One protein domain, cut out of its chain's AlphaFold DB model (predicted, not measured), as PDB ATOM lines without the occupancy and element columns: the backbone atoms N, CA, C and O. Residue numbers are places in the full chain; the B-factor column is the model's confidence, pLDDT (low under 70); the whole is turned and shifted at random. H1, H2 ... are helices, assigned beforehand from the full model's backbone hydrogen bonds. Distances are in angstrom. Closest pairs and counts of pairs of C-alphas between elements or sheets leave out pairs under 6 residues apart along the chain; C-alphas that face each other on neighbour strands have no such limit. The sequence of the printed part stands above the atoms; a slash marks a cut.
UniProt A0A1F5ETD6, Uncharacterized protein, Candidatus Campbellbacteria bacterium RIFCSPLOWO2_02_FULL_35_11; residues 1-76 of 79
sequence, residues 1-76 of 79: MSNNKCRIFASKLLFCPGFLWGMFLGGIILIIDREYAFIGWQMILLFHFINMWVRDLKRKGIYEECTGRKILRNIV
ATOM      1  N   MET A   1     137.269 135.197  86.580       39.47
ATOM      2  CA  MET A   1     136.645 136.358  87.269       39.47
ATOM      3  C   MET A   1     135.681 137.187  86.388       39.47
ATOM      4  O   MET A   1     134.954 138.010  86.932       39.47
ATOM      5  N   SER A   2     135.605 136.955  85.062       46.03
ATOM      6  CA  SER A   2     134.701 137.657  84.117       46.03
ATOM      7  C   SER A   2     133.236 137.146  84.126       46.03
ATOM      8  O   SER A   2     132.304 137.947  84.045       46.03
ATOM      9  N   ASN A   3     133.009 135.846  84.369       52.25
ATOM     10  CA  ASN A   3     131.665 135.243  84.308       52.25
ATOM     11  C   ASN A   3     130.649 135.823  85.312       52.25
ATOM     12  O   ASN A   3     129.474 135.945  84.981       52.25
ATOM     13  N   ASN A   4     131.074 136.241  86.513       56.16
ATOM     14  CA  ASN A   4     130.145 136.760  87.527       56.16
ATOM     15  C   ASN A   4     129.609 138.160  87.200       56.16
ATOM     16  O   ASN A   4     128.442 138.434  87.467       56.16
ATOM     17  N   LYS A   5     130.417 139.043  86.593       53.16
ATOM     18  CA  LYS A   5     129.976 140.406  86.245       53.16
ATOM     19  C   LYS A   5     128.927 140.384  85.135       53.16
ATOM     20  O   LYS A   5     127.916 141.070  85.248       53.16
ATOM     21  N   CYS A   6     129.127 139.537  84.123       48.94
ATOM     22  CA  CYS A   6     128.156 139.335  83.049       48.94
ATOM     23  C   CYS A   6     126.851 138.724  83.585       48.94
ATOM     24  O   CYS A   6     125.773 139.222  83.275       48.94
ATOM     25  N   ARG A   7     126.932 137.735  84.492       54.38
ATOM     26  CA  ARG A   7     125.747 137.143  85.141       54.38
ATOM     27  C   ARG A   7     124.946 138.161  85.952       54.38
ATOM     28  O   ARG A   7     123.722 138.174  85.869       54.38
ATOM     29  N   ILE A   8     125.621 139.023  86.714       61.28
ATOM     30  CA  ILE A   8     124.983 140.084  87.509       61.28
ATOM     31  C   ILE A   8     124.368 141.154  86.600       61.28
ATOM     32  O   ILE A   8     123.255 141.604  86.863       61.28
ATOM     33  N   PHE A   9     125.058 141.545  85.527       60.19
ATOM     34  CA  PHE A   9     124.541 142.510  84.560       60.19
ATOM     35  C   PHE A   9     123.319 141.968  83.812       60.19
ATOM     36  O   PHE A   9     122.287 142.627  83.799       60.19
ATOM     37  N   ALA A  10     123.392 140.742  83.284       62.06
ATOM     38  CA  ALA A  10     122.269 140.071  82.632       62.06
ATOM     39  C   ALA A  10     121.081 139.904  83.588       62.06
ATOM     40  O   ALA A  10     119.947 140.168  83.208       62.06
ATOM     41  N   SER A  11     121.344 139.561  84.853       60.12
ATOM     42  CA  SER A  11     120.309 139.520  85.890       60.12
ATOM     43  C   SER A  11     119.653 140.895  86.045       60.12
ATOM     44  O   SER A  11     118.445 141.015  85.895       60.12
ATOM     45  N   LYS A  12     120.427 141.969  86.250       64.88
ATOM     46  CA  LYS A  12     119.882 143.332  86.385       64.88
ATOM     47  C   LYS A  12     119.122 143.810  85.142       64.88
ATOM     48  O   LYS A  12     118.112 144.489  85.294       64.88
ATOM     49  N   LEU A  13     119.586 143.452  83.945       65.56
ATOM     50  CA  LEU A  13     118.944 143.794  82.675       65.56
ATOM     51  C   LEU A  13     117.583 143.090  82.538       65.56
ATOM     52  O   LEU A  13     116.580 143.743  82.270       65.56
ATOM     53  N   LEU A  14     117.535 141.782  82.811       66.00
ATOM     54  CA  LEU A  14     116.310 140.975  82.768       66.00
ATOM     55  C   LEU A  14     115.312 141.338  83.877       66.00
ATOM     56  O   LEU A  14     114.111 141.156  83.704       66.00
ATOM     57  N   PHE A  15     115.793 141.873  85.003       65.44
ATOM     58  CA  PHE A  15     114.949 142.373  86.090       65.44
ATOM     59  C   PHE A  15     114.537 143.841  85.924       65.44
ATOM     60  O   PHE A  15     113.794 144.354  86.764       65.44
ATOM     61  N   CYS A  16     114.988 144.534  84.871       71.75
ATOM     62  CA  CYS A  16     114.552 145.894  84.591       71.75
ATOM     63  C   CYS A  16     113.156 145.865  83.943       71.75
ATOM     64  O   CYS A  16     113.015 145.368  82.822       71.75
ATOM     65  N   PRO A  17     112.119 146.440  84.585       69.38
ATOM     66  CA  PRO A  17     110.774 146.463  84.015       69.38
ATOM     67  C   PRO A  17     110.741 147.135  82.636       69.38
ATOM     68  O   PRO A  17     110.047 146.661  81.744       69.38
ATOM     69  N   GLY A  18     111.533 148.195  82.439       76.25
ATOM     70  CA  GLY A  18     111.603 148.919  81.165       76.25
ATOM     71  C   GLY A  18     112.142 148.069  80.011       76.25
ATOM     72  O   GLY A  18     111.615 148.143  78.906       76.25
ATOM     73  N   PHE A  19     113.129 147.207  80.270       80.19
ATOM     74  CA  PHE A  19     113.669 146.295  79.256       80.19
ATOM     75  C   PHE A  19     112.631 145.243  78.831       80.19
ATOM     76  O   PHE A  19     112.462 144.977  77.642       80.19
ATOM     77  N   LEU A  20     111.877 144.700  79.792       81.12
ATOM     78  CA  LEU A  20     110.800 143.742  79.524       81.12
ATOM     79  C   LEU A  20     109.674 144.359  78.687       81.12
ATOM     80  O   LEU A  20     109.244 143.758  77.703       81.12
ATOM     81  N   TRP A  21     109.236 145.571  79.031       84.12
ATOM     82  CA  TRP A  21     108.241 146.302  78.243       84.12
ATOM     83  C   TRP A  21     108.743 146.648  76.838       84.12
ATOM     84  O   TRP A  21     107.976 146.545  75.883       84.12
ATOM     85  N   GLY A  22     110.028 146.984  76.695       87.75
ATOM     86  CA  GLY A  22     110.660 147.219  75.396       87.75
ATOM     87  C   GLY A  22     110.635 145.987  74.489       87.75
ATOM     88  O   GLY A  22     110.272 146.101  73.323       87.75
ATOM     89  N   MET A  23     110.940 144.797  75.023       86.19
ATOM     90  CA  MET A  23     110.845 143.545  74.255       86.19
ATOM     91  C   MET A  23     109.409 143.229  73.825       86.19
ATOM     92  O   MET A  23     109.197 142.776  72.704       86.19
ATOM     93  N   PHE A  24     108.427 143.486  74.691       89.44
ATOM     94  CA  PHE A  24     107.018 143.263  74.370       89.44
ATOM     95  C   PHE A  24     106.525 144.204  73.262       89.44
ATOM     96  O   PHE A  24     105.982 143.745  72.260       89.44
ATOM     97  N   LEU A  25     106.762 145.514  73.406       92.75
ATOM     98  CA  LEU A  25     106.370 146.513  72.409       92.75
ATOM     99  C   LEU A  25     107.100 146.310  71.079       92.75
ATOM    100  O   LEU A  25     106.465 146.355  70.028       92.75
ATOM    101  N   GLY A  26     108.405 146.025  71.118       91.56
ATOM    102  CA  GLY A  26     109.181 145.689  69.924       91.56
ATOM    103  C   GLY A  26     108.635 144.447  69.217       91.56
ATOM    104  O   GLY A  26     108.461 144.463  68.003       91.56
ATOM    105  N   GLY A  27     108.270 143.410  69.979       91.94
ATOM    106  CA  GLY A  27     107.617 142.217  69.443       91.94
ATOM    107  C   GLY A  27     106.294 142.529  68.737       91.94
ATOM    108  O   GLY A  27     106.080 142.057  67.626       91.94
ATOM    109  N   ILE A  28     105.435 143.370  69.328       93.44
ATOM    110  CA  ILE A  28     104.167 143.785  68.703       93.44
ATOM    111  C   ILE A  28     104.405 144.558  67.402       93.44
ATOM    112  O   ILE A  28     103.753 144.267  66.402       93.44
ATOM    113  N   ILE A  29     105.341 145.511  67.392       94.38
ATOM    114  CA  ILE A  29     105.664 146.297  66.189       94.38
ATOM    115  C   ILE A  29     106.125 145.374  65.051       94.38
ATOM    116  O   ILE A  29     105.652 145.509  63.927       94.38
ATOM    117  N   LEU A  30     106.966 144.382  65.355       92.31
ATOM    118  CA  LEU A  30     107.434 143.393  64.378       92.31
ATOM    119  C   LEU A  30     106.350 142.404  63.930       92.31
ATOM    120  O   LEU A  30     106.478 141.824  62.865       92.31
ATOM    121  N   ILE A  31     105.294 142.178  64.718       92.88
ATOM    122  CA  ILE A  31     104.139 141.365  64.292       92.88
ATOM    123  C   ILE A  31     103.268 142.131  63.294       92.88
ATOM    124  O   ILE A  31     102.707 141.530  62.376       92.88
ATOM    125  N   ILE A  32     103.142 143.448  63.479       93.75
ATOM    126  CA  ILE A  32     102.394 144.323  62.568       93.75
ATOM    127  C   ILE A  32     103.087 144.374  61.202       93.75
ATOM    128  O   ILE A  32     102.412 144.314  60.171       93.75
ATOM    129  N   ASP A  33     104.418 144.424  61.196       90.50
ATOM    130  CA  ASP A  33     105.217 144.286  59.985       90.50
ATOM    131  C   ASP A  33     105.283 142.811  59.542       90.50
ATOM    132  O   ASP A  33     106.057 142.008  60.063       90.50
ATOM    133  N   ARG A  34     104.418 142.417  58.596       82.69
ATOM    134  CA  ARG A  34     104.205 141.002  58.231       82.69
ATOM    135  C   ARG A  34     105.466 140.269  57.770       82.69
ATOM    136  O   ARG A  34     105.491 139.042  57.863       82.69
ATOM    137  N   GLU A  35     106.495 140.980  57.317       92.62
ATOM    138  CA  GLU A  35     107.786 140.390  56.942       92.62
ATOM    139  C   GLU A  35     108.554 139.841  58.155       92.62
ATOM    140  O   GLU A  35     109.230 138.816  58.058       92.62
ATOM    141  N   TYR A  36     108.393 140.462  59.327       92.50
ATOM    142  CA  TYR A  36     109.111 140.113  60.555       92.50
ATOM    143  C   TYR A  36     108.225 139.451  61.611       92.50
ATOM    144  O   TYR A  36     108.673 139.223  62.740       92.50
ATOM    145  N   ALA A  37     107.001 139.058  61.245       90.50
ATOM    146  CA  ALA A  37     106.028 138.507  62.182       90.50
ATOM    147  C   ALA A  37     106.560 137.290  62.950       90.50
ATOM    148  O   ALA A  37     106.320 137.163  64.150       90.50
ATOM    149  N   PHE A  38     107.346 136.426  62.297       93.19
ATOM    150  CA  PHE A  38     108.000 135.300  62.964       93.19
ATOM    151  C   PHE A  38     108.928 135.760  64.101       93.19
ATOM    152  O   PHE A  38     108.834 135.244  65.212       93.19
ATOM    153  N   ILE A  39     109.782 136.759  63.851       93.69
ATOM    154  CA  ILE A  39     110.710 137.310  64.851       93.69
ATOM    155  C   ILE A  39     109.930 137.978  65.985       93.69
ATOM    156  O   ILE A  39     110.234 137.752  67.158       93.69
ATOM    157  N   GLY A  40     108.885 138.739  65.652       92.94
ATOM    158  CA  GLY A  40     108.014 139.367  66.641       92.94
ATOM    159  C   GLY A  40     107.361 138.349  67.585       92.94
ATOM    160  O   GLY A  40     107.403 138.521  68.805       92.94
ATOM    161  N   TRP A  41     106.861 137.228  67.055       92.88
ATOM    162  CA  TRP A  41     106.332 136.132  67.874       92.88
ATOM    163  C   TRP A  41     107.397 135.487  68.768       92.88
ATOM    164  O   TRP A  41     107.112 135.225  69.937       92.88
ATOM    165  N   GLN A  42     108.630 135.289  68.280       93.50
ATOM    166  CA  GLN A  42     109.732 134.779  69.113       93.50
ATOM    167  C   GLN A  42     110.080 135.743  70.258       93.50
ATOM    168  O   GLN A  42     110.329 135.302  71.382       93.50
ATOM    169  N   MET A  43     110.033 137.058  70.019       91.94
ATOM    170  CA  MET A  43     110.245 138.064  71.066       91.94
ATOM    171  C   MET A  43     109.141 138.044  72.130       91.94
ATOM    172  O   MET A  43     109.446 138.102  73.323       91.94
ATOM    173  N   ILE A  44     107.870 137.908  71.732       91.25
ATOM    174  CA  ILE A  44     106.757 137.786  72.690       91.25
ATOM    175  C   ILE A  44     106.847 136.478  73.482       91.25
ATOM    176  O   ILE A  44     106.630 136.479  74.698       91.25
ATOM    177  N   LEU A  45     107.219 135.373  72.833       92.56
ATOM    178  CA  LEU A  45     107.436 134.090  73.500       92.56
ATOM    179  C   LEU A  45     108.551 134.201  74.553       92.56
ATOM    180  O   LEU A  45     108.376 133.778  75.697       92.56
ATOM    181  N   LEU A  46     109.671 134.839  74.200       90.06
ATOM    182  CA  LEU A  46     110.785 135.091  75.113       90.06
ATOM    183  C   LEU A  46     110.361 135.967  76.301       90.06
ATOM    184  O   LEU A  46     110.669 135.642  77.448       90.06
ATOM    185  N   PHE A  47     109.602 137.036  76.051       89.25
ATOM    186  CA  PHE A  47     109.021 137.867  77.106       89.25
ATOM    187  C   PHE A  47     108.137 137.048  78.056       89.25
ATOM    188  O   PHE A  47     108.206 137.221  79.278       89.25
ATOM    189  N   HIS A  48     107.322 136.133  77.525       88.56
ATOM    190  CA  HIS A  48     106.480 135.263  78.338       88.56
ATOM    191  C   HIS A  48     107.313 134.330  79.230       88.56
ATOM    192  O   HIS A  48     107.067 134.258  80.437       88.56
ATOM    193  N   PHE A  49     108.346 133.688  78.676       88.94
ATOM    194  CA  PHE A  49     109.257 132.834  79.443       88.94
ATOM    195  C   PHE A  49     109.969 133.593  80.560       88.94
ATOM    196  O   PHE A  49     110.025 133.112  81.694       88.94
ATOM    197  N   ILE A  50     110.465 134.798  80.275       85.75
ATOM    198  CA  ILE A  50     111.126 135.617  81.293       85.75
ATOM    199  C   ILE A  50     110.130 136.012  82.390       85.75
ATOM    200  O   ILE A  50     110.466 135.916  83.568       85.75
ATOM    201  N   ASN A  51     108.887 136.372  82.053       83.50
ATOM    202  CA  ASN A  51     107.858 136.657  83.059       83.50
ATOM    203  C   ASN A  51     107.519 135.445  83.930       83.50
ATOM    204  O   ASN A  51     107.357 135.586  85.145       83.50
ATOM    205  N   MET A  52     107.417 134.252  83.340       86.56
ATOM    206  CA  MET A  52     107.225 133.017  84.101       86.56
ATOM    207  C   MET A  52     108.392 132.769  85.058       86.56
ATOM    208  O   MET A  52     108.167 132.496  86.237       86.56
ATOM    209  N   TRP A  53     109.627 132.932  84.581       83.75
ATOM    210  CA  TRP A  53     110.830 132.782  85.394       83.75
ATOM    211  C   TRP A  53     110.892 133.807  86.534       83.75
ATOM    212  O   TRP A  53     111.127 133.443  87.684       83.75
ATOM    213  N   VAL A  54     110.582 135.076  86.263       78.50
ATOM    214  CA  VAL A  54     110.493 136.140  87.277       78.50
ATOM    215  C   VAL A  54     109.426 135.823  88.330       78.50
ATOM    216  O   VAL A  54     109.673 135.987  89.528       78.50
ATOM    217  N   ARG A  55     108.249 135.333  87.921       80.75
ATOM    218  CA  ARG A  55     107.198 134.897  88.856       80.75
ATOM    219  C   ARG A  55     107.662 133.735  89.729       80.75
ATOM    220  O   ARG A  55     107.366 133.740  90.922       80.75
ATOM    221  N   ASP A  56     108.377 132.770  89.160       81.12
ATOM    222  CA  ASP A  56     108.927 131.634  89.902       81.12
ATOM    223  C   ASP A  56     109.992 132.081  90.917       81.12
ATOM    224  O   ASP A  56     109.938 131.715  92.092       81.12
ATOM    225  N   LEU A  57     110.890 132.987  90.521       74.12
ATOM    226  CA  LEU A  57     111.863 133.607  91.425       74.12
ATOM    227  C   LEU A  57     111.203 134.398  92.558       74.12
ATOM    228  O   LEU A  57     111.704 134.398  93.684       74.12
ATOM    229  N   LYS A  58     110.075 135.064  92.279       73.06
ATOM    230  CA  LYS A  58     109.292 135.770  93.298       73.06
ATOM    231  C   LYS A  58     108.630 134.794  94.270       73.06
ATOM    232  O   LYS A  58     108.670 135.043  95.469       73.06
ATOM    233  N   ARG A  59     108.088 133.668  93.785       78.06
ATOM    234  CA  ARG A  59     107.550 132.591  94.642       78.06
ATOM    235  C   ARG A  59     108.618 131.982  95.548       78.06
ATOM    236  O   ARG A  59     108.332 131.688  96.699       78.06
ATOM    237  N   LYS A  60     109.843 131.834  95.043       78.12
ATOM    238  CA  LYS A  60     110.988 131.300  95.795       78.12
ATOM    239  C   LYS A  60     111.631 132.315  96.754       78.12
ATOM    240  O   LYS A  60     112.591 131.968  97.426       78.12
ATOM    241  N   GLY A  61     111.157 133.566  96.801       66.06
ATOM    242  CA  GLY A  61     111.722 134.627  97.650       66.06
ATOM    243  C   GLY A  61     113.087 135.172  97.198       66.06
ATOM    244  O   GLY A  61     113.631 136.070  97.830       66.06
ATOM    245  N   ILE A  62     113.626 134.687  96.075       68.38
ATOM    246  CA  ILE A  62     114.960 135.041  95.549       68.38
ATOM    247  C   ILE A  62     114.923 136.391  94.811       68.38
ATOM    248  O   ILE A  62     115.915 137.116  94.728       68.38
ATOM    249  N   TYR A  63     113.752 136.764  94.290       62.88
ATOM    250  CA  TYR A  63     113.566 137.989  93.509       62.88
ATOM    251  C   TYR A  63     113.991 139.267  94.255       62.88
ATOM    252  O   TYR A  63     114.550 140.187  93.654       62.88
ATOM    253  N   GLU A  64     113.766 139.329  95.569       60.75
ATOM    254  CA  GLU A  64     114.103 140.494  96.402       60.75
ATOM    255  C   GLU A  64     115.603 140.626  96.681       60.75
ATOM    256  O   GLU A  64     116.098 141.746  96.839       60.75
ATOM    257  N   GLU A  65     116.335 139.510  96.667       57.31
ATOM    258  CA  GLU A  65     117.798 139.500  96.744       57.31
ATOM    259  C   GLU A  65     118.432 139.963  95.433       57.31
ATOM    260  O   GLU A  65     119.347 140.785  95.450       57.31
ATOM    261  N   CYS A  66     117.913 139.517  94.285       58.19
ATOM    262  CA  CYS A  66     118.466 139.889  92.979       58.19
ATOM    263  C   CYS A  66     118.186 141.346  92.580       58.19
ATOM    264  O   CYS A  66     118.993 141.958  91.880       58.19
ATOM    265  N   THR A  67     117.062 141.918  93.017       60.97
ATOM    266  CA  THR A  67     116.685 143.306  92.694       60.97
ATOM    267  C   THR A  67     117.255 144.342  93.664       60.97
ATOM    268  O   THR A  67     117.046 145.537  93.465       60.97
ATOM    269  N   GLY A  68     117.955 143.920  94.727       57.22
ATOM    270  CA  GLY A  68     118.442 144.825  95.776       57.22
ATOM    271  C   GLY A  68     117.325 145.509  96.581       57.22
ATOM    272  O   GLY A  68     117.602 146.364  97.419       57.22
ATOM    273  N   ARG A  69     116.054 145.129  96.363       55.81
ATOM    274  CA  ARG A  69     114.885 145.707  97.046       55.81
ATOM    275  C   ARG A  69     114.729 145.239  98.491       55.81
ATOM    276  O   ARG A  69     113.977 145.872  99.224       55.81
ATOM    277  N   LYS A  70     115.479 144.217  98.926       53.69
ATOM    278  CA  LYS A  70     115.563 143.800 100.340       53.69
ATOM    279  C   LYS A  70     115.931 144.974 101.267       53.69
ATOM    280  O   LYS A  70     115.388 145.086 102.360       53.69
ATOM    281  N   ILE A  71     116.786 145.894 100.802       54.09
ATOM    282  CA  ILE A  71     117.174 147.102 101.555       54.09
ATOM    283  C   ILE A  71     116.002 148.088 101.658       54.09
ATOM    284  O   ILE A  71     115.722 148.592 102.740       54.09
ATOM    285  N   LEU A  72     115.280 148.327 100.559       50.47
ATOM    286  CA  LEU A  72     114.146 149.255 100.546       50.47
ATOM    287  C   LEU A  72     112.980 148.742 101.404       50.47
ATOM    288  O   LEU A  72     112.357 149.519 102.116       50.47
ATOM    289  N   ARG A  73     112.715 147.429 101.373       55.91
ATOM    290  CA  ARG A  73     111.643 146.801 102.156       55.91
ATOM    291  C   ARG A  73     111.902 146.892 103.662       55.91
ATOM    292  O   ARG A  73     111.013 147.313 104.387       55.91
ATOM    293  N   ASN A  74     113.136 146.641 104.109       52.62
ATOM    294  CA  ASN A  74     113.529 146.805 105.516       52.62
ATOM    295  C   ASN A  74     113.499 148.262 106.011       52.62
ATOM    296  O   ASN A  74     113.389 148.486 107.214       52.62
ATOM    297  N   ILE A  75     113.626 149.252 105.121       58.59
ATOM    298  CA  ILE A  75     113.481 150.677 105.469       58.59
ATOM    299  C   ILE A  75     111.997 151.071 105.537       58.59
ATOM    300  O   ILE A  75     111.619 151.865 106.392       58.59
ATOM    301  N   VAL A  76     111.157 150.511 104.662       57.91
ATOM    302  CA  VAL A  76     109.717 150.813 104.592       57.91
ATOM    303  C   VAL A  76     108.912 150.089 105.680       57.91
ATOM    304  O   VAL A  76     108.029 150.705 106.256       57.91
TER     305      VAL A  76
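What this domain is: This is residues 1 to 76 of the 79 residues of an uncharacterized protein of Candidatus Campbellbacteria bacterium RIFCSPLOWO2_02_FULL_35_11 (UniProt A0A1F5ETD6). A long helical hairpin, H2 and H3, spreads apart towards its open end, where H1 stands off at a wide angle and the short H4 and H5 trail away. Residues 1 to 7, of which 3 to 7 belong to H1, stick out. The printed part has 76 residues with five named helices, H1 to H5 in order, and no named strand: the class is all helix. It is loose, with a radius of gyration of the C-alphas of 15.3 A, and spans 48 by 33 by 19 A.

Where its parts are: H1, residues 3 to 14, begins at C-alpha 3 (131.665, 135.243, 84.308) and is 16.5 A long. H2, residues 17 to 32, measures 23.1 A. H3, residues 37 to 59, measures 33.0 A and begins at C-alpha 37 (106.028, 138.507, 62.182). H4 is residues 63 to 66, 5.3 A. H5, residues 69 to 76, 10.5 A, ends at C-alpha 76 (109.717, 150.813, 104.592).

How they stand to each other: H1 is close to but not clearly touching H2, at a steep tilt of 66 degrees; their closest C-alphas, Leu 13 and Phe 19, are 6.8 A apart. H2 and H3 form a hairpin and touch, opposite ways at a shallow tilt of 26 degrees; the closest C-alphas, Gly 27 and Gly 40, are 4.0 A apart, and H3 touches H2 with residues 37 to 47 alone. H3 and H4 only just touch, only at the corner, with 3 pairs of C-alphas within 8 A, the closest Leu 57 and Tyr 63 at 5.1 A. H5 is apart from H1, H2 and H3. In H1, H2, H3 and H5 every O i to N i+4 pair is within hydrogen-bond range; H4 is too short for one.

The domain as a whole: The two C-alphas farthest apart, Glu 35 and Ile 75, are 49.9 A apart. The printed part has no cut, and the four links are tight. Mean pLDDT of the printed part is 74.8, with residues 1 to 15, 17 and 61 to 76 under 70.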